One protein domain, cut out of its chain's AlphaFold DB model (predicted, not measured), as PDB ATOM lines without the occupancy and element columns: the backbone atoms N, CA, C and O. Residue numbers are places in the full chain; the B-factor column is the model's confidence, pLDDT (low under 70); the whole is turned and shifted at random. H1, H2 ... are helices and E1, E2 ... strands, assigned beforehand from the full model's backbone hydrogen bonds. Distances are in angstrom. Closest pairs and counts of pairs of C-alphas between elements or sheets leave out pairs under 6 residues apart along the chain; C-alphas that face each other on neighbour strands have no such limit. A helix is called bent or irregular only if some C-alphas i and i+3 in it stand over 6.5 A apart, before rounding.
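AT A GLANCE: This is residues 9 to 71 of the 83 residues of an uncharacterized protein of Gossypium davidsonii (UniProt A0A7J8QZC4). Look for a small head at one end, made of the hairpin E1 and E2 with the short helices H1 and H2 beside it, and a long helical arm leading away from it. The arm is H3 and then H4, which turns off at the far end; residues 45 to 51, 53 to 59 and 61 to 71 stick out free. The 63 printed residues hold two named strands, then four named helices, in the order E1, E2, H1, H2, H3, H4; the sheet E1 - E2 is antiparallel and the class is mostly helix. The whole is extended, with a radius of gyration of the C-alphas of 17.1 A, and spans 46 by 25 by 19 A.

HOW THE PARTS SIT: Start at the hairpin of E1, residues 10 to 13, and E2, residues 18 to 21, antiparallel at 141 degrees; N 11 and O 20 are 2.8 A apart and N 13 and O 18 2.9 A, within hydrogen-bond range. From E2 look to H2, residues 33 to 37, where the closest C-alphas, of Ile 19 and Lys 36, are 6.4 A apart. H1, residues 23 to 28, and H2 only just touch, with 3 pairs of C-alphas within 8 A, and only at the corner by their link; the closest C-alphas are those of Trp 26 and Ser 33, 5.9 A. H3, residues 43 to 56, is apart from H2 and from H4, residues 63 to 71. In H1, H3 and H4 every O i to N i+4 pair is within hydrogen-bond range; in H2 0 of 1 is, beside 1 of 2 O i to N i+3 pairs.

IN THESE COORDINATES: Find C-alpha 10 at (83.737, -38.608, 195.034), where E1 begins; it runs 10.1 A, and E2 9.9 A. H1 is 8.7 A long. H2, 8.2 A, is irregular, but only just: C-alphas 34 and 37 are 6.8 A apart. From C-alpha 43 at (92.308, -27.111, 200.350), H3 runs 19.9 A. H4 runs 12.9 A to C-alpha 71 at (61.748, -10.745, 184.467).

THE WHOLE: The two C-alphas farthest apart, of His 37 and Asp 71, are 48.1 A apart. The printed part has no cut and no long link; the link from H3 to H4 is short and the others are tight. Look in the B-factor column for pLDDT under 70 at residues 30 to 33 and 54 to 71; the mean of the printed part is 74.9.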
ATOM      1  N   ASP A   9      80.218 -40.041 193.083       70.06
ATOM      2  CA  ASP A   9      80.857 -41.013 193.997       70.06
ATOM      3  C   ASP A   9      82.244 -40.580 194.572       70.06
ATOM      4  O   ASP A   9      83.018 -41.408 195.065       70.06
ATOM      5  N   LEU A  10      82.574 -39.289 194.485       76.56
ATOM      6  CA  LEU A  10      83.737 -38.608 195.034       76.56
ATOM      7  C   LEU A  10      83.300 -37.753 196.233       76.56
ATOM      8  O   LEU A  10      82.422 -36.903 196.114       76.56
ATOM      9  N   GLY A  11      83.943 -37.962 197.376       83.88
ATOM     10  CA  GLY A  11      83.797 -37.173 198.595       83.88
ATOM     11  C   GLY A  11      85.120 -36.551 199.037       83.88
ATOM     12  O   GLY A  11      86.191 -36.897 198.537       83.88
ATOM     13  N   TRP A  12      85.042 -35.634 199.996       86.50
ATOM     14  CA  TRP A  12      86.192 -35.000 200.642       86.50
ATOM     15  C   TRP A  12      86.302 -35.487 202.091       86.50
ATOM     16  O   TRP A  12      85.304 -35.512 202.807       86.50
ATOM     17  N   ASP A  13      87.499 -35.894 202.515       85.12
ATOM     18  CA  ASP A  13      87.810 -36.208 203.912       85.12
ATOM     19  C   ASP A  13      88.544 -35.021 204.536       85.12
ATOM     20  O   ASP A  13      89.732 -34.811 204.284       85.12
ATOM     21  N   GLU A  14      87.828 -34.257 205.358       83.19
ATOM     22  CA  GLU A  14      88.340 -33.062 206.038       83.19
ATOM     23  C   GLU A  14      89.467 -33.387 207.033       83.19
ATOM     24  O   GLU A  14      90.392 -32.597 207.210       83.19
ATOM     25  N   HIS A  15      89.454 -34.563 207.667       83.44
ATOM     26  CA  HIS A  15      90.472 -34.929 208.657       83.44
ATOM     27  C   HIS A  15      91.798 -35.314 208.008       83.44
ATOM     28  O   HIS A  15      92.869 -35.066 208.563       83.44
ATOM     29  N   ARG A  16      91.728 -35.944 206.835       83.00
ATOM     30  CA  ARG A  16      92.903 -36.409 206.088       83.00
ATOM     31  C   ARG A  16      93.290 -35.456 204.953       83.00
ATOM     32  O   ARG A  16      94.353 -35.631 204.352       83.00
ATOM     33  N   GLN A  17      92.453 -34.450 204.697       85.38
ATOM     34  CA  GLN A  17      92.585 -33.467 203.625       85.38
ATOM     35  C   GLN A  17      92.788 -34.153 202.264       85.38
ATOM     36  O   GLN A  17      93.766 -33.880 201.569       85.38
ATOM     37  N   LEU A  18      91.921 -35.109 201.905       86.25
ATOM     38  CA  LEU A  18      92.048 -35.895 200.668       86.25
ATOM     39  C   LEU A  18      90.705 -36.247 200.026       86.25
ATOM     40  O   LEU A  18      89.659 -36.247 200.672       86.25
ATOM     41  N   ILE A  19      90.756 -36.612 198.743       83.75
ATOM     42  CA  ILE A  19      89.592 -37.084 197.986       83.75
ATOM     43  C   ILE A  19      89.348 -38.565 198.303       83.75
ATOM     44  O   ILE A  19      90.232 -39.406 198.130       83.75
ATOM     45  N   VAL A  20      88.132 -38.901 198.729       83.69
ATOM     46  CA  VAL A  20      87.681 -40.270 198.999       83.69
ATOM     47  C   VAL A  20      86.722 -40.708 197.906       83.69
ATOM     48  O   VAL A  20      85.772 -40.011 197.583       83.69
ATOM     49  N   ALA A  21      86.943 -41.891 197.347       83.25
ATOM     50  CA  ALA A  21      86.053 -42.477 196.352       83.25
ATOM     51  C   ALA A  21      86.146 -43.997 196.407       83.25
ATOM     52  O   ALA A  21      87.160 -44.547 196.849       83.25
ATOM     53  N   LYS A  22      85.122 -44.679 195.888       82.44
ATOM     54  CA  LYS A  22      85.196 -46.124 195.636       82.44
ATOM     55  C   LYS A  22      86.237 -46.409 194.548       82.44
ATOM     56  O   LYS A  22      86.401 -45.630 193.613       82.44
ATOM     57  N   ASP A  23      86.889 -47.566 194.617       78.62
ATOM     58  CA  ASP A  23      87.932 -47.939 193.649       78.62
ATOM     59  C   ASP A  23      87.431 -47.980 192.201       78.62
ATOM     60  O   ASP A  23      88.155 -47.595 191.288       78.62
ATOM     61  N   VAL A  24      86.167 -48.364 191.987       79.31
ATOM     62  CA  VAL A  24      85.530 -48.355 190.658       79.31
ATOM     63  C   VAL A  24      85.482 -46.955 190.033       79.31
ATOM     64  O   VAL A  24      85.608 -46.823 188.821       79.31
ATOM     65  N   VAL A  25      85.382 -45.918 190.865       79.38
ATOM     66  CA  VAL A  25      85.343 -44.505 190.463       79.38
ATOM     67  C   VAL A  25      86.756 -44.019 190.170       79.38
ATOM     68  O   VAL A  25      87.008 -43.404 189.143       79.38
ATOM     69  N   TRP A  26      87.732 -44.362 191.013       80.44
ATOM     70  CA  TRP A  26      89.136 -44.063 190.716       80.44
ATOM     71  C   TRP A  26      89.605 -44.720 189.415       80.44
ATOM     72  O   TRP A  26      90.335 -44.097 188.646       80.44
ATOM     73  N   ASN A  27      89.145 -45.941 189.140       75.06
ATOM     74  CA  ASN A  27      89.484 -46.674 187.923       75.06
ATOM     75  C   ASN A  27      88.887 -46.043 186.657       75.06
ATOM     76  O   ASN A  27      89.514 -46.127 185.602       75.06
ATOM     77  N   SER A  28      87.730 -45.374 186.735       79.75
ATOM     78  CA  SER A  28      87.210 -44.604 185.596       79.75
ATOM     79  C   SER A  28      88.001 -43.313 185.355       79.75
ATOM     80  O   SER A  28      88.091 -42.849 184.220       79.75
ATOM     81  N   TYR A  29      88.641 -42.755 186.389       70.50
ATOM     82  CA  TYR A  29      89.521 -41.592 186.276       70.50
ATOM     83  C   TYR A  29      90.999 -42.005 186.182       70.50
ATOM     84  O   TYR A  29      91.803 -41.728 187.073       70.50
ATOM     85  N   ILE A  30      91.386 -42.606 185.049       65.75
ATOM     86  CA  ILE A  30      92.762 -43.084 184.781       65.75
ATOM     87  C   ILE A  30      93.828 -42.014 185.098       65.75
ATOM     88  O   ILE A  30      94.867 -42.323 185.681       65.75
ATOM     89  N   LYS A  31      93.552 -40.738 184.789       67.69
ATOM     90  CA  LYS A  31      94.469 -39.609 185.042       67.69
ATOM     91  C   LYS A  31      94.447 -39.076 186.478       67.69
ATOM     92  O   LYS A  31      95.364 -38.355 186.856       67.69
ATOM     93  N   ALA A  32      93.417 -39.389 187.266       67.25
ATOM     94  CA  ALA A  32      93.274 -38.874 188.627       67.25
ATOM     95  C   ALA A  32      93.770 -39.848 189.703       67.25
ATOM     96  O   ALA A  32      93.933 -39.448 190.850       67.25
ATOM     97  N   SER A  33      94.070 -41.097 189.329       68.19
ATOM     98  CA  SER A  33      94.642 -42.121 190.215       68.19
ATOM     99  C   SER A  33      95.855 -41.627 191.014       68.19
ATOM    100  O   SER A  33      95.984 -41.948 192.194       68.19
ATOM    101  N   GLN A  34      96.694 -40.776 190.415       73.94
ATOM    102  CA  GLN A  34      97.843 -40.168 191.086       73.94
ATOM    103  C   GLN A  34      97.448 -39.312 192.298       73.94
ATOM    104  O   GLN A  34      98.186 -39.278 193.273       73.94
ATOM    105  N   PHE A  35      96.275 -38.671 192.279       72.69
ATOM    106  CA  PHE A  35      95.793 -37.794 193.350       72.69
ATOM    107  C   PHE A  35      95.116 -38.546 194.498       72.69
ATOM    108  O   PHE A  35      94.889 -37.956 195.550       72.69
ATOM    109  N   LYS A  36      94.847 -39.848 194.342       72.06
ATOM    110  CA  LYS A  36      94.188 -40.688 195.358       72.06
ATOM    111  C   LYS A  36      94.919 -40.701 196.704       72.06
ATOM    112  O   LYS A  36      94.306 -40.901 197.749       72.06
ATOM    113  N   HIS A  37      96.236 -40.518 196.675       75.94
ATOM    114  CA  HIS A  37      97.090 -40.542 197.862       75.94
ATOM    115  C   HIS A  37      97.662 -39.167 198.217       75.94
ATOM    116  O   HIS A  37      98.463 -39.071 199.145       75.94
ATOM    117  N   LEU A  38      97.274 -38.112 197.493       80.31
ATOM    118  CA  LEU A  38      97.726 -36.764 197.798       80.31
ATOM    119  C   LEU A  38      96.835 -36.148 198.873       80.31
ATOM    120  O   LEU A  38      95.613 -36.097 198.742       80.31
ATOM    121  N   SER A  39      97.486 -35.656 199.925       79.56
ATOM    122  CA  SER A  39      96.871 -34.762 200.897       79.56
ATOM    123  C   SER A  39      97.040 -33.320 200.422       79.56
ATOM    124  O   SER A  39      98.137 -32.912 200.033       79.56
ATOM    125  N   PHE A  40      95.963 -32.544 200.461       82.25
ATOM    126  CA  PHE A  40      95.943 -31.130 200.108       82.25
ATOM    127  C   PHE A  40      95.702 -30.302 201.369       82.25
ATOM    128  O   PHE A  40      94.601 -29.822 201.610       82.25
ATOM    129  N   ALA A  41      96.754 -30.109 202.162       80.62
ATOM    130  CA  ALA A  41      96.692 -29.493 203.494       80.62
ATOM    131  C   ALA A  41      96.074 -28.077 203.562       80.62
ATOM    132  O   ALA A  41      95.731 -27.612 204.644       80.62
ATOM    133  N   TYR A  42      95.961 -27.381 202.428       83.19
ATOM    134  CA  TYR A  42      95.408 -26.025 202.344       83.19
ATOM    135  C   TYR A  42      94.104 -25.951 201.546       83.19
ATOM    136  O   TYR A  42      93.659 -24.851 201.222       83.19
ATOM    137  N   TYR A  43      93.495 -27.087 201.201       84.38
ATOM    138  CA  TYR A  43      92.308 -27.111 200.350       84.38
ATOM    139  C   TYR A  43      91.154 -26.296 200.942       84.38
ATOM    140  O   TYR A  43      90.571 -25.467 200.243       84.38
ATOM    141  N   ASP A  44      90.889 -26.441 202.240       81.44
ATOM    142  CA  ASP A  44      89.802 -25.714 202.905       81.44
ATOM    143  C   ASP A  44      90.060 -24.199 202.934       81.44
ATOM    144  O   ASP A  44      89.154 -23.397 202.705       81.44
ATOM    145  N   GLN A  45      91.315 -23.786 203.143       86.56
ATOM    146  CA  GLN A  45      91.701 -22.370 203.155       86.56
ATOM    147  C   GLN A  45      91.584 -21.747 201.762       86.56
ATOM    148  O   GLN A  45      91.045 -20.652 201.614       86.56
ATOM    149  N   LEU A  46      92.049 -22.457 200.730       84.94
ATOM    150  CA  LEU A  46      91.933 -22.021 199.339       84.94
ATOM    151  C   LEU A  46      90.468 -21.956 198.901       84.94
ATOM    152  O   LEU A  46      90.069 -20.989 198.256       84.94
ATOM    153  N   THR A  47      89.652 -22.929 199.308       83.25
ATOM    154  CA  THR A  47      88.210 -22.942 199.033       83.25
ATOM    155  C   THR A  47      87.507 -21.786 199.734       83.25
ATOM    156  O   THR A  47      86.667 -21.133 199.124       83.25
ATOM    157  N   ALA A  48      87.876 -21.469 200.977       82.44
ATOM    158  CA  ALA A  48      87.332 -20.319 201.694       82.44
ATOM    159  C   ALA A  48      87.698 -18.986 201.021       82.44
ATOM    160  O   ALA A  48      86.842 -18.110 200.903       82.44
ATOM    161  N   ILE A  49      88.940 -18.836 200.546       85.81
ATOM    162  CA  ILE A  49      89.370 -17.656 199.780       85.81
ATOM    163  C   ILE A  49      88.573 -17.558 198.477       85.81
ATOM    164  O   ILE A  49      88.003 -16.509 198.196       85.81
ATOM    165  N   TYR A  50      88.475 -18.655 197.724       78.69
ATOM    166  CA  TYR A  50      87.750 -18.704 196.457       78.69
ATOM    167  C   TYR A  50      86.249 -18.421 196.623       78.69
ATOM    168  O   TYR A  50      85.672 -17.624 195.887       78.69
ATOM    169  N   ALA A  51      85.607 -19.027 197.625       77.06
ATOM    170  CA  ALA A  51      84.197 -18.800 197.926       77.06
ATOM    171  C   ALA A  51      83.932 -17.347 198.348       77.06
ATOM    172  O   ALA A  51      82.940 -16.752 197.930       77.06
ATOM    173  N   LYS A  52      84.828 -16.759 199.148       74.12
ATOM    174  CA  LYS A  52      84.734 -15.360 199.577       74.12
ATOM    175  C   LYS A  52      84.937 -14.383 198.418       74.12
ATOM    176  O   LYS A  52      84.229 -13.380 198.349       74.12
ATOM    177  N   ASP A  53      85.872 -14.680 197.521       71.69
ATOM    178  CA  ASP A  53      86.119 -13.887 196.318       71.69
ATOM    179  C   ASP A  53      84.911 -13.928 195.379       71.69
ATOM    180  O   ASP A  53      84.437 -12.884 194.961       71.69
ATOM    181  N   ARG A  54      84.279 -15.089 195.170       68.25
ATOM    182  CA  ARG A  54      83.030 -15.165 194.391       68.25
ATOM    183  C   ARG A  54      81.861 -14.418 195.040       68.25
ATOM    184  O   ARG A  54      80.991 -13.934 194.330       68.25
ATOM    185  N   ALA A  55      81.820 -14.328 196.367       63.38
ATOM    186  CA  ALA A  55      80.773 -13.591 197.076       63.38
ATOM    187  C   ALA A  55      80.967 -12.062 197.049       63.38
ATOM    188  O   ALA A  55      80.011 -11.330 197.280       63.38
ATOM    189  N   THR A  56      82.193 -11.582 196.809       62.03
ATOM    190  CA  THR A  56      82.550 -10.148 196.908       62.03
ATOM    191  C   THR A  56      83.172  -9.593 195.619       62.03
ATOM    192  O   THR A  56      83.504  -8.413 195.538       62.03
ATOM    193  N   GLY A  57      83.392 -10.452 194.629       67.12
ATOM    194  CA  GLY A  57      84.072 -10.145 193.384       67.12
ATOM    195  C   GLY A  57      83.214  -9.280 192.476       67.12
ATOM    196  O   GLY A  57      81.995  -9.227 192.602       67.12
ATOM    197  N   LYS A  58      83.865  -8.609 191.528       65.00
ATOM    198  CA  LYS A  58      83.211  -7.723 190.555       65.00
ATOM    199  C   LYS A  58      82.093  -8.415 189.753       65.00
ATOM    200  O   LYS A  58      81.178  -7.734 189.312       65.00
ATOM    201  N   ASP A  59      82.167  -9.740 189.626       64.94
ATOM    202  CA  ASP A  59      81.211 -10.593 188.909       64.94
ATOM    203  C   ASP A  59      80.385 -11.481 189.871       64.94
ATOM    204  O   ASP A  59      79.913 -12.559 189.504       64.94
ATOM    205  N   ALA A  60      80.267 -11.086 191.145       67.38
ATOM    206  CA  ALA A  60      79.458 -11.789 192.134       67.38
ATOM    207  C   ALA A  60      77.972 -11.654 191.786       67.38
ATOM    208  O   ALA A  60      77.390 -10.586 191.959       67.38
ATOM    209  N   GLN A  61      77.363 -12.750 191.323       69.06
ATOM    210  CA  GLN A  61      75.945 -12.764 190.983       69.06
ATOM    211  C   GLN A  61      75.112 -12.559 192.251       69.06
ATOM    212  O   GLN A  61      75.073 -13.405 193.152       69.06
ATOM    213  N   THR A  62      74.500 -11.387 192.342       67.50
ATOM    214  CA  THR A  62      73.672 -10.974 193.467       67.50
ATOM    215  C   THR A  62      72.264 -11.519 193.267       67.50
ATOM    216  O   THR A  62      71.837 -11.811 192.154       67.50
ATOM    217  N   THR A  63      71.490 -11.637 194.347       62.34
ATOM    218  CA  THR A  63      70.068 -11.997 194.243       62.34
ATOM    219  C   THR A  63      69.291 -11.054 193.320       62.34
ATOM    220  O   THR A  63      68.284 -11.470 192.775       62.34
ATOM    221  N   ALA A  64      69.753  -9.812 193.135       63.69
ATOM    222  CA  ALA A  64      69.198  -8.862 192.173       63.69
ATOM    223  C   ALA A  64      69.447  -9.287 190.713       63.69
ATOM    224  O   ALA A  64      68.502  -9.295 189.935       63.69
ATOM    225  N   ASP A  65      70.660  -9.737 190.375       67.56
ATOM    226  CA  ASP A  65      71.011 -10.192 189.019       67.56
ATOM    227  C   ASP A  65      70.203 -11.437 188.607       67.56
ATOM    228  O   ASP A  65      69.886 -11.625 187.440       67.56
ATOM    229  N   ILE A  66      69.847 -12.287 189.579       66.44
ATOM    230  CA  ILE A  66      68.989 -13.465 189.362       66.44
ATOM    231  C   ILE A  66      67.518 -13.054 189.168       66.44
ATOM    232  O   ILE A  66      66.783 -13.734 188.461       66.44
ATOM    233  N   ILE A  67      67.069 -11.968 189.807       67.88
ATOM    234  CA  ILE A  67      65.693 -11.467 189.661       67.88
ATOM    235  C   ILE A  67      65.512 -10.778 188.301       67.88
ATOM    236  O   ILE A  67      64.483 -10.994 187.671       67.88
ATOM    237  N   GLU A  68      66.507 -10.021 187.818       61.59
ATOM    238  CA  GLU A  68      66.466  -9.423 186.470       61.59
ATOM    239  C   GLU A  68      66.390 -10.492 185.363       61.59
ATOM    240  O   GLU A  68      65.620 -10.336 184.421       61.59
ATOM    241  N   GLU A  69      67.091 -11.622 185.512       58.22
ATOM    242  CA  GLU A  69      67.042 -12.737 184.547       58.22
ATOM    243  C   GLU A  69      65.661 -13.425 184.488       58.22
ATOM    244  O   GLU A  69      65.276 -13.955 183.448       58.22
ATOM    245  N   ILE A  70      64.886 -13.390 185.580       59.84
ATOM    246  CA  ILE A  70      63.532 -13.967 185.636       59.84
ATOM    247  C   ILE A  70      62.500 -13.038 184.976       59.84
ATOM    248  O   ILE A  70      61.579 -13.530 184.326       59.84
ATOM    249  N   ASP A  71      62.655 -11.716 185.101       58.47
ATOM    250  CA  ASP A  71      61.748 -10.745 184.467       58.47
ATOM    251  C   ASP A  71      61.969 -10.632 182.941       58.47
ATOM    252  O   ASP A  71      61.044 -10.263 182.216       58.47
TER     253      ASP A  71